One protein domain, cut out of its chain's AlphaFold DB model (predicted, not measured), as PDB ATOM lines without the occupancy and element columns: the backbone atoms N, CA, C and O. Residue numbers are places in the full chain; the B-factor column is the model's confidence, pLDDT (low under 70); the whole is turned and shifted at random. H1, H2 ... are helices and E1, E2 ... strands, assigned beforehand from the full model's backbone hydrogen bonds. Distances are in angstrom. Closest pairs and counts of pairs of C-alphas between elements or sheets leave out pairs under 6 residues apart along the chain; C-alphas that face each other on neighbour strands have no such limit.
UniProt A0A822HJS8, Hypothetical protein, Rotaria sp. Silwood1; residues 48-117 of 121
ATOM      1  N   ARG A  48     155.934 127.450 141.867       89.50
ATOM      2  CA  ARG A  48     156.777 128.607 141.581       89.50
ATOM      3  C   ARG A  48     158.234 128.194 141.713       89.50
ATOM      4  O   ARG A  48     158.572 127.364 142.555       89.50
ATOM      5  N   GLU A  49     159.088 128.758 140.869       92.81
ATOM      6  CA  GLU A  49     160.532 128.557 140.955       92.81
ATOM      7  C   GLU A  49     161.128 129.456 142.047       92.81
ATOM      8  O   GLU A  49     160.869 130.661 142.094       92.81
ATOM      9  N   CYS A  50     161.927 128.861 142.932       90.00
ATOM     10  CA  CYS A  50     162.680 129.594 143.942       90.00
ATOM     11  C   CYS A  50     163.867 130.336 143.318       90.00
ATOM     12  O   CYS A  50     164.704 129.724 142.659       90.00
ATOM     13  N   SER A  51     164.007 131.632 143.609       89.31
ATOM     14  CA  SER A  51     165.098 132.472 143.089       89.31
ATOM     15  C   SER A  51     166.494 132.110 143.621       89.31
ATOM     16  O   SER A  51     167.489 132.550 143.051       89.31
ATOM     17  N   VAL A  52     166.581 131.311 144.694       89.38
ATOM     18  CA  VAL A  52     167.848 130.900 145.328       89.38
ATOM     19  C   VAL A  52     168.294 129.509 144.880       89.38
ATOM     20  O   VAL A  52     169.452 129.330 144.515       89.38
ATOM     21  N   CYS A  53     167.403 128.513 144.918       92.00
ATOM     22  CA  CYS A  53     167.746 127.122 144.590       92.00
ATOM     23  C   CYS A  53     167.278 126.664 143.201       92.00
ATOM     24  O   CYS A  53     167.454 125.489 142.876       92.00
ATOM     25  N   SER A  54     166.650 127.546 142.412       93.12
ATOM     26  CA  SER A  54     166.097 127.263 141.072       93.12
ATOM     27  C   SER A  54     165.221 126.008 141.001       93.12
ATOM     28  O   SER A  54     165.148 125.328 139.982       93.12
ATOM     29  N   SER A  55     164.576 125.658 142.116       93.12
ATOM     30  CA  SER A  55     163.701 124.491 142.206       93.12
ATOM     31  C   SER A  55     162.245 124.928 142.151       93.12
ATOM     32  O   SER A  55     161.860 125.878 142.836       93.12
ATOM     33  N   GLU A  56     161.431 124.215 141.371       92.81
ATOM     34  CA  GLU A  56     159.978 124.363 141.417       92.81
ATOM     35  C   GLU A  56     159.438 123.806 142.733       92.81
ATOM     36  O   GLU A  56     159.708 122.661 143.107       92.81
ATOM     37  N   LYS A  57     158.668 124.631 143.439       89.94
ATOM     38  CA  LYS A  57     158.074 124.310 144.734       89.94
ATOM     39  C   LYS A  57     156.584 124.646 144.741       89.94
ATOM     40  O   LYS A  57     156.167 125.537 143.997       89.94
ATOM     41  N   PRO A  58     155.767 123.964 145.561       90.06
ATOM     42  CA  PRO A  58     154.387 124.362 145.800       90.06
ATOM     43  C   PRO A  58     154.308 125.824 146.235       90.06
ATOM     44  O   PRO A  58     155.103 126.279 147.053       90.06
ATOM     45  N   TYR A  59     153.316 126.550 145.728       86.12
ATOM     46  CA  TYR A  59     153.105 127.963 146.039       86.12
ATOM     47  C   TYR A  59     153.006 128.252 147.545       86.12
ATOM     48  O   TYR A  59     153.440 129.304 148.009       86.12
ATOM     49  N   SER A  60     152.509 127.290 148.327       84.75
ATOM     50  CA  SER A  60     152.453 127.378 149.787       84.75
ATOM     51  C   SER A  60     153.817 127.604 150.443       84.75
ATOM     52  O   SER A  60     153.863 128.284 151.457       84.75
ATOM     53  N   GLU A  61     154.917 127.111 149.855       85.06
ATOM     54  CA  GLU A  61     156.284 127.327 150.371       85.06
ATOM     55  C   GLU A  61     156.796 128.767 150.160       85.06
ATOM     56  O   GLU A  61     157.912 129.100 150.559       85.06
ATOM     57  N   PHE A  62     156.018 129.626 149.497       83.12
ATOM     58  CA  PHE A  62     156.344 131.036 149.255       83.12
ATOM     59  C   PHE A  62     155.453 131.995 150.048       83.12
ATOM     60  O   PHE A  62     155.739 133.194 150.101       83.12
ATOM     61  N   LEU A  63     154.400 131.485 150.688       78.25
ATOM     62  CA  LEU A  63     153.529 132.274 151.554       78.25
ATOM     63  C   LEU A  63     154.279 132.544 152.858       78.25
ATOM     64  O   LEU A  63     154.715 131.620 153.539       78.25
ATOM     65  N   GLY A  64     154.572 133.810 153.146       66.75
ATOM     66  CA  GLY A  64     155.316 134.181 154.349       66.75
ATOM     67  C   GLY A  64     154.514 133.880 155.617       66.75
ATOM     68  O   GLY A  64     153.379 134.327 155.734       66.75
ATOM     69  N   ASN A  65     155.122 133.185 156.581       61.22
ATOM     70  CA  ASN A  65     154.589 133.020 157.945       61.22
ATOM     71  C   ASN A  65     155.313 133.935 158.952       61.22
ATOM     72  O   ASN A  65     155.374 133.638 160.143       61.22
ATOM     73  N   TYR A  66     155.917 135.022 158.471       62.59
ATOM     74  CA  TYR A  66     156.750 135.893 159.296       62.59
ATOM     75  C   TYR A  66     155.915 136.986 159.960       62.59
ATOM     76  O   TYR A  66     154.904 137.423 159.412       62.59
ATOM     77  N   SER A  67     156.350 137.432 161.138       54.16
ATOM     78  CA  SER A  67     155.742 138.555 161.852       54.16
ATOM     79  C   SER A  67     155.757 139.851 161.022       54.16
ATOM     80  O   SER A  67     156.483 139.960 160.030       54.16
ATOM     81  N   ASP A  68     154.969 140.841 161.460       58.12
ATOM     82  CA  ASP A  68     154.599 142.102 160.780       58.12
ATOM     83  C   ASP A  68     155.734 142.920 160.119       58.12
ATOM     84  O   ASP A  68     155.469 143.872 159.384       58.12
ATOM     85  N   ALA A  69     157.003 142.593 160.365       61.91
ATOM     86  CA  ALA A  69     158.149 143.295 159.803       61.91
ATOM     87  C   ALA A  69     158.370 143.021 158.304       61.91
ATOM     88  O   ALA A  69     158.877 143.894 157.598       61.91
ATOM     89  N   CYS A  70     158.007 141.835 157.796       68.50
ATOM     90  CA  CYS A  70     158.157 141.507 156.377       68.50
ATOM     91  C   CYS A  70     156.850 141.769 155.617       68.50
ATOM     92  O   CYS A  70     155.859 141.073 155.808       68.50
ATOM     93  N   LEU A  71     156.859 142.743 154.703       66.62
ATOM     94  CA  LEU A  71     155.683 143.091 153.890       66.62
ATOM     95  C   LEU A  71     155.438 142.123 152.715       66.62
ATOM     96  O   LEU A  71     154.480 142.298 151.960       66.62
ATOM     97  N   HIS A  72     156.298 141.117 152.532       69.06
ATOM     98  CA  HIS A  72     156.166 140.141 151.453       69.06
ATOM     99  C   HIS A  72     155.108 139.095 151.805       69.06
ATOM    100  O   HIS A  72     155.395 138.086 152.448       69.06
ATOM    101  N   ILE A  73     153.882 139.336 151.335       64.00
ATOM    102  CA  ILE A  73     152.791 138.349 151.358       64.00
ATOM    103  C   ILE A  73     153.165 137.141 150.480       64.00
ATOM    104  O   ILE A  73     152.888 135.994 150.831       64.00
ATOM    105  N   GLU A  74     153.856 137.401 149.367       72.38
ATOM    106  CA  GLU A  74     154.305 136.399 148.401       72.38
ATOM    107  C   GLU A  74     155.799 136.556 148.136       72.38
ATOM    108  O   GLU A  74     156.242 137.575 147.601       72.38
ATOM    109  N   ARG A  75     156.580 135.530 148.473       77.00
ATOM    110  CA  ARG A  75     158.030 135.535 148.281       77.00
ATOM    111  C   ARG A  75     158.460 134.986 146.927       77.00
ATOM    112  O   ARG A  75     157.775 134.186 146.296       77.00
ATOM    113  N   THR A  76     159.658 135.369 146.512       84.88
ATOM    114  CA  THR A  76     160.442 134.726 145.445       84.88
ATOM    115  C   THR A  76     161.337 133.601 145.974       84.88
ATOM    116  O   THR A  76     161.804 132.774 145.192       84.88
ATOM    117  N   VAL A  77     161.569 133.559 147.290       86.31
ATOM    118  CA  VAL A  77     162.428 132.580 147.969       86.31
ATOM    119  C   VAL A  77     161.570 131.571 148.730       86.31
ATOM    120  O   VAL A  77     160.736 131.963 149.550       86.31
ATOM    121  N   CYS A  78     161.787 130.276 148.484       88.25
ATOM    122  CA  CYS A  78     161.053 129.213 149.170       88.25
ATOM    123  C   CYS A  78     161.479 129.067 150.636       88.25
ATOM    124  O   CYS A  78     162.596 129.418 151.027       88.25
ATOM    125  N   ASP A  79     160.595 128.483 151.433       85.31
ATOM    126  CA  ASP A  79     160.772 128.216 152.857       85.31
ATOM    127  C   ASP A  79     162.076 127.521 153.229       85.31
ATOM    128  O   ASP A  79     162.792 128.007 154.106       85.31
ATOM    129  N   SER A  80     162.448 126.450 152.525       86.31
ATOM    130  CA  SER A  80     163.705 125.745 152.805       86.31
ATOM    131  C   SER A  80     164.925 126.664 152.669       86.31
ATOM    132  O   SER A  80     165.846 126.599 153.477       86.31
ATOM    133  N   CYS A  81     164.938 127.552 151.670       86.12
ATOM    134  CA  CYS A  81     166.045 128.486 151.467       86.12
ATOM    135  C   CYS A  81     166.077 129.591 152.527       86.12
ATOM    136  O   CYS A  81     167.164 130.018 152.914       86.12
ATOM    137  N   VAL A  82     164.916 130.039 153.018       81.88
ATOM    138  CA  VAL A  82     164.868 130.984 154.144       81.88
ATOM    139  C   VAL A  82     165.373 130.327 155.430       81.88
ATOM    140  O   VAL A  82     166.162 130.936 156.158       81.88
ATOM    141  N   TYR A  83     164.978 129.076 155.679       81.94
ATOM    142  CA  TYR A  83     165.427 128.304 156.834       81.94
ATOM    143  C   TYR A  83     166.947 128.090 156.831       81.94
ATOM    144  O   TYR A  83     167.609 128.404 157.817       81.94
ATOM    145  N   GLU A  84     167.526 127.622 155.721       83.00
ATOM    146  CA  GLU A  84     168.974 127.381 155.631       83.00
ATOM    147  C   GLU A  84     169.792 128.672 155.774       83.00
ATOM    148  O   GLU A  84     170.808 128.687 156.468       83.00
ATOM    149  N   ASN A  85     169.331 129.780 155.182       79.69
ATOM    150  CA  ASN A  85     169.981 131.082 155.351       79.69
ATOM    151  C   ASN A  85     169.969 131.511 156.827       79.69
ATOM    152  O   ASN A  85     170.995 131.884 157.392       79.69
ATOM    153  N   THR A  86     168.823 131.349 157.482       74.50
ATOM    154  CA  THR A  86     168.664 131.649 158.907       74.50
ATOM    155  C   THR A  86     169.565 130.800 159.784       74.50
ATOM    156  O   THR A  86     170.263 131.327 160.647       74.50
ATOM    157  N   LYS A  87     169.575 129.487 159.557       77.31
ATOM    158  CA  LYS A  87     170.429 128.556 160.289       77.31
ATOM    159  C   LYS A  87     171.897 128.954 160.158       77.31
ATOM    160  O   LYS A  87     172.593 129.055 161.164       77.31
ATOM    161  N   PHE A  88     172.341 129.262 158.938       76.88
ATOM    162  CA  PHE A  88     173.698 129.736 158.686       76.88
ATOM    163  C   PHE A  88     174.016 131.032 159.448       76.88
ATOM    164  O   PHE A  88     175.097 131.146 160.025       76.88
ATOM    165  N   LEU A  89     173.096 132.002 159.475       71.69
ATOM    166  CA  LEU A  89     173.284 133.259 160.205       71.69
ATOM    167  C   LEU A  89     173.404 133.030 161.717       71.69
ATOM    168  O   LEU A  89     174.328 133.559 162.334       71.69
ATOM    169  N   VAL A  90     172.533 132.205 162.299       70.31
ATOM    170  CA  VAL A  90     172.555 131.883 163.737       70.31
ATOM    171  C   VAL A  90     173.840 131.145 164.123       70.31
ATOM    172  O   VAL A  90     174.465 131.482 165.126       70.31
ATOM    173  N   GLU A  91     174.279 130.177 163.313       73.69
ATOM    174  CA  GLU A  91     175.485 129.388 163.594       73.69
ATOM    175  C   GLU A  91     176.784 130.204 163.452       73.69
ATOM    176  O   GLU A  91     177.734 129.965 164.197       73.69
ATOM    177  N   ASN A  92     176.846 131.175 162.530       70.06
ATOM    178  CA  ASN A  92     178.100 131.870 162.204       70.06
ATOM    179  C   ASN A  92     178.279 133.241 162.856       70.06
ATOM    180  O   ASN A  92     179.413 133.713 162.956       70.06
ATOM    181  N   THR A  93     177.210 133.922 163.268       60.34
ATOM    182  CA  THR A  93     177.347 135.332 163.667       60.34
ATOM    183  C   THR A  93     177.673 135.533 165.146       60.34
ATOM    184  O   THR A  93     178.134 136.609 165.505       60.34
ATOM    185  N   SER A  94     177.518 134.533 166.027       56.66
ATOM    186  CA  SER A  94     177.577 134.728 167.499       56.66
ATOM    187  C   SER A  94     176.641 135.841 168.015       56.66
ATOM    188  O   SER A  94     176.716 136.219 169.185       56.66
ATOM    189  N   VAL A  95     175.775 136.385 167.150       55.00
ATOM    190  CA  VAL A  95     174.839 137.458 167.456       55.00
ATOM    191  C   VAL A  95     173.594 136.782 168.008       55.00
ATOM    192  O   VAL A  95     172.808 136.190 167.280       55.00
ATOM    193  N   TYR A  96     173.469 136.843 169.331       54.38
ATOM    194  CA  TYR A  96     172.273 136.445 170.072       54.38
ATOM    195  C   TYR A  96     171.127 137.461 169.939       54.38
ATOM    196  O   TYR A  96     170.049 137.203 170.458       54.38
ATOM    197  N   ASP A  97     171.343 138.601 169.273       54.62
ATOM    198  CA  ASP A  97     170.264 139.527 168.928       54.62
ATOM    199  C   ASP A  97     169.562 139.013 167.662       54.62
ATOM    200  O   ASP A  97     170.080 139.100 166.551       54.62
ATOM    201  N   GLU A  98     168.385 138.437 167.885       58.19
ATOM    202  CA  GLU A  98     167.541 137.561 167.055       58.19
ATOM    203  C   GLU A  98     167.018 138.174 165.736       58.19
ATOM    204  O   GLU A  98     165.963 137.787 165.243       58.19
ATOM    205  N   GLN A  99     167.713 139.150 165.150       64.00
ATOM    206  CA  GLN A  99     167.246 139.892 163.981       64.00
ATOM    207  C   GLN A  99     167.763 139.274 162.683       64.00
ATOM    208  O   GLN A  99     168.879 139.528 162.230       64.00
ATOM    209  N   LEU A 100     166.911 138.472 162.055       70.12
ATOM    210  CA  LEU A 100     167.164 137.854 160.761       70.12
ATOM    211  C   LEU A 100     166.737 138.785 159.639       70.12
ATOM    212  O   LEU A 100     165.597 139.239 159.612       70.12
ATOM    213  N   ILE A 101     167.638 139.050 158.699       76.12
ATOM    214  CA  ILE A 101     167.350 139.902 157.544       76.12
ATOM    215  C   ILE A 101     166.624 139.073 156.483       76.12
ATOM    216  O   ILE A 101     167.036 137.960 156.150       76.12
ATOM    217  N   CYS A 102     165.554 139.629 155.922       77.25
ATOM    218  CA  CYS A 102     164.841 139.024 154.811       77.25
ATOM    219  C   CYS A 102     165.781 138.766 153.617       77.25
ATOM    220  O   CYS A 102     166.459 139.690 153.167       77.25
ATOM    221  N   PRO A 103     165.815 137.542 153.058       74.56
ATOM    222  CA  PRO A 103     166.725 137.204 151.962       74.56
ATOM    223  C   PRO A 103     166.289 137.776 150.603       74.56
ATOM    224  O   PRO A 103     166.947 137.528 149.592       74.56
ATOM    225  N   GLU A 104     165.171 138.502 150.546       75.38
ATOM    226  CA  GLU A 104     164.667 139.087 149.308       75.38
ATOM    227  C   GLU A 104     165.418 140.358 148.914       75.38
ATOM    228  O   GLU A 104     165.810 141.178 149.747       75.38
ATOM    229  N   GLN A 105     165.575 140.556 147.605       75.38
ATOM    230  CA  GLN A 105     166.217 141.756 147.084       75.38
ATOM    231  C   GLN A 105     165.427 143.003 147.487       75.38
ATOM    232  O   GLN A 105     164.215 143.075 147.297       75.38
ATOM    233  N   ASN A 106     166.139 144.013 147.987       73.88
ATOM    234  CA  ASN A 106     165.571 145.277 148.463       73.88
ATOM    235  C   ASN A 106     164.651 145.144 149.689       73.88
ATOM    236  O   ASN A 106     163.909 146.080 149.995       73.88
ATOM    237  N   CYS A 107     164.715 144.026 150.419       75.31
ATOM    238  CA  CYS A 107     164.041 143.887 151.699       75.31
ATOM    239  C   CYS A 107     165.023 144.046 152.860       75.31
ATOM    240  O   CYS A 107     165.855 143.182 153.104       75.31
ATOM    241  N   ASN A 108     164.873 145.126 153.625       74.31
ATOM    242  CA  ASN A 108     165.627 145.335 154.866       74.31
ATOM    243  C   ASN A 108     164.818 144.930 156.106       74.31
ATOM    244  O   ASN A 108     165.136 145.353 157.215       74.31
ATOM    245  N   ALA A 109     163.732 144.172 155.919       75.31
ATOM    246  CA  ALA A 109     162.939 143.686 157.033       75.31
ATOM    247  C   ALA A 109     163.791 142.750 157.886       75.31
ATOM    248  O   ALA A 109     164.422 141.830 157.364       75.31
ATOM    249  N   THR A 110     163.768 142.985 159.192       73.31
ATOM    250  CA  THR A 110     164.325 142.077 160.185       73.31
ATOM    251  C   THR A 110     163.187 141.375 160.904       73.31
ATOM    252  O   THR A 110     162.263 142.050 161.359       73.31
ATOM    253  N   PHE A 111     163.241 140.059 161.044       71.94
ATOM    254  CA  PHE A 111     162.271 139.305 161.834       71.94
ATOM    255  C   PHE A 111     162.968 138.496 162.921       71.94
ATOM    256  O   PHE A 111     164.144 138.157 162.809       71.94
ATOM    257  N   ASP A 112     162.211 138.225 163.977       65.94
ATOM    258  CA  ASP A 112     162.632 137.395 165.098       65.94
ATOM    259  C   ASP A 112     162.843 135.946 164.627       65.94
ATOM    260  O   ASP A 112     162.075 135.431 163.809       65.94
ATOM    261  N   PHE A 113     163.855 135.270 165.165       66.69
ATOM    262  CA  PHE A 113     164.075 133.838 164.996       66.69
ATOM    263  C   PHE A 113     162.806 133.002 165.238       66.69
ATOM    264  O   PHE A 113     162.539 132.051 164.498       66.69
ATOM    265  N   TYR A 114     161.966 133.380 166.207       65.88
ATOM    266  CA  TYR A 114     160.701 132.683 166.469       65.88
ATOM    267  C   TYR A 114     159.710 132.744 165.295       65.88
ATOM    268  O   TYR A 114     158.883 131.841 165.156       65.88
ATOM    269  N   ALA A 115     159.823 133.736 164.405       63.81
ATOM    270  CA  ALA A 115     159.001 133.834 163.197       63.81
ATOM    271  C   ALA A 115     159.297 132.711 162.183       63.81
ATOM    272  O   ALA A 115     158.462 132.412 161.334       63.81
ATOM    273  N   ILE A 116     160.456 132.050 162.285       63.12
ATOM    274  CA  ILE A 116     160.821 130.892 161.453       63.12
ATOM    275  C   ILE A 116     160.379 129.562 162.051       63.12
ATOM    276  O   ILE A 116     160.282 128.573 161.326       63.12
ATOM    277  N   GLY A 117     160.021 129.523 163.337       58.53
ATOM    278  CA  GLY A 117     159.559 128.300 164.002       58.53
ATOM    279  C   GLY A 117     158.295 127.679 163.387       58.53
ATOM    280  O   GLY A 117     157.994 126.522 163.664       58.53
TER     281      GLY A 117
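Overview. This is residues 48 to 117 of the 121 residues of the protein "Hypothetical protein" of Rotaria sp. Silwood1 (UniProt A0A822HJS8). One long helix, H2, runs along a body built mostly of loops, with E2 and short H3 beside it; residues 48 to 58 make a small loop near where H2 begins. The 70 printed residues, under half in named elements, hold E1 H1 H2 E2 E3 H3, class mixed helices and strands. The whole is compact, radius of gyration of the C-alphas 11.7 A, spanning 33 by 24 by 23 A.

Along the chain. Find C-alpha 56 at (159.978, 124.363, 141.417), where E1, residues 56 to 58, begins; H1 is 59 to 62. H2, 79 to 93, runs 21.0 A. Then come E2, 99 to 101, E3, 110 to 112, and H3, 113 to 116, ending at (160.821, 130.892, 161.453).

Arrangement. Look at C-alphas 61 and 79, 5.2 A apart, the closest where H1 and H2 only just touch, with 3 pairs within 8 A. The closest C-alphas of H2 and E2, 86 and 100, are 6.6 A apart. E2 and E3 meet only at a point; C-alphas 101 and 110 face each other at 4.6 A. H2 and H3 are close but not clearly touching, C-alphas 83 and 116 closest at 7.0 A. E1 pairs with no named strand. In H2 every O i to N i+4 pair is within hydrogen-bond range; H1 and H3 are too short for one.

Size, cuts and confidence. The printed part has no cut. The link from H1 to H2 is long, and pLDDT is under 70 at residues 64 to 73, 93 to 99 and 112 to 117.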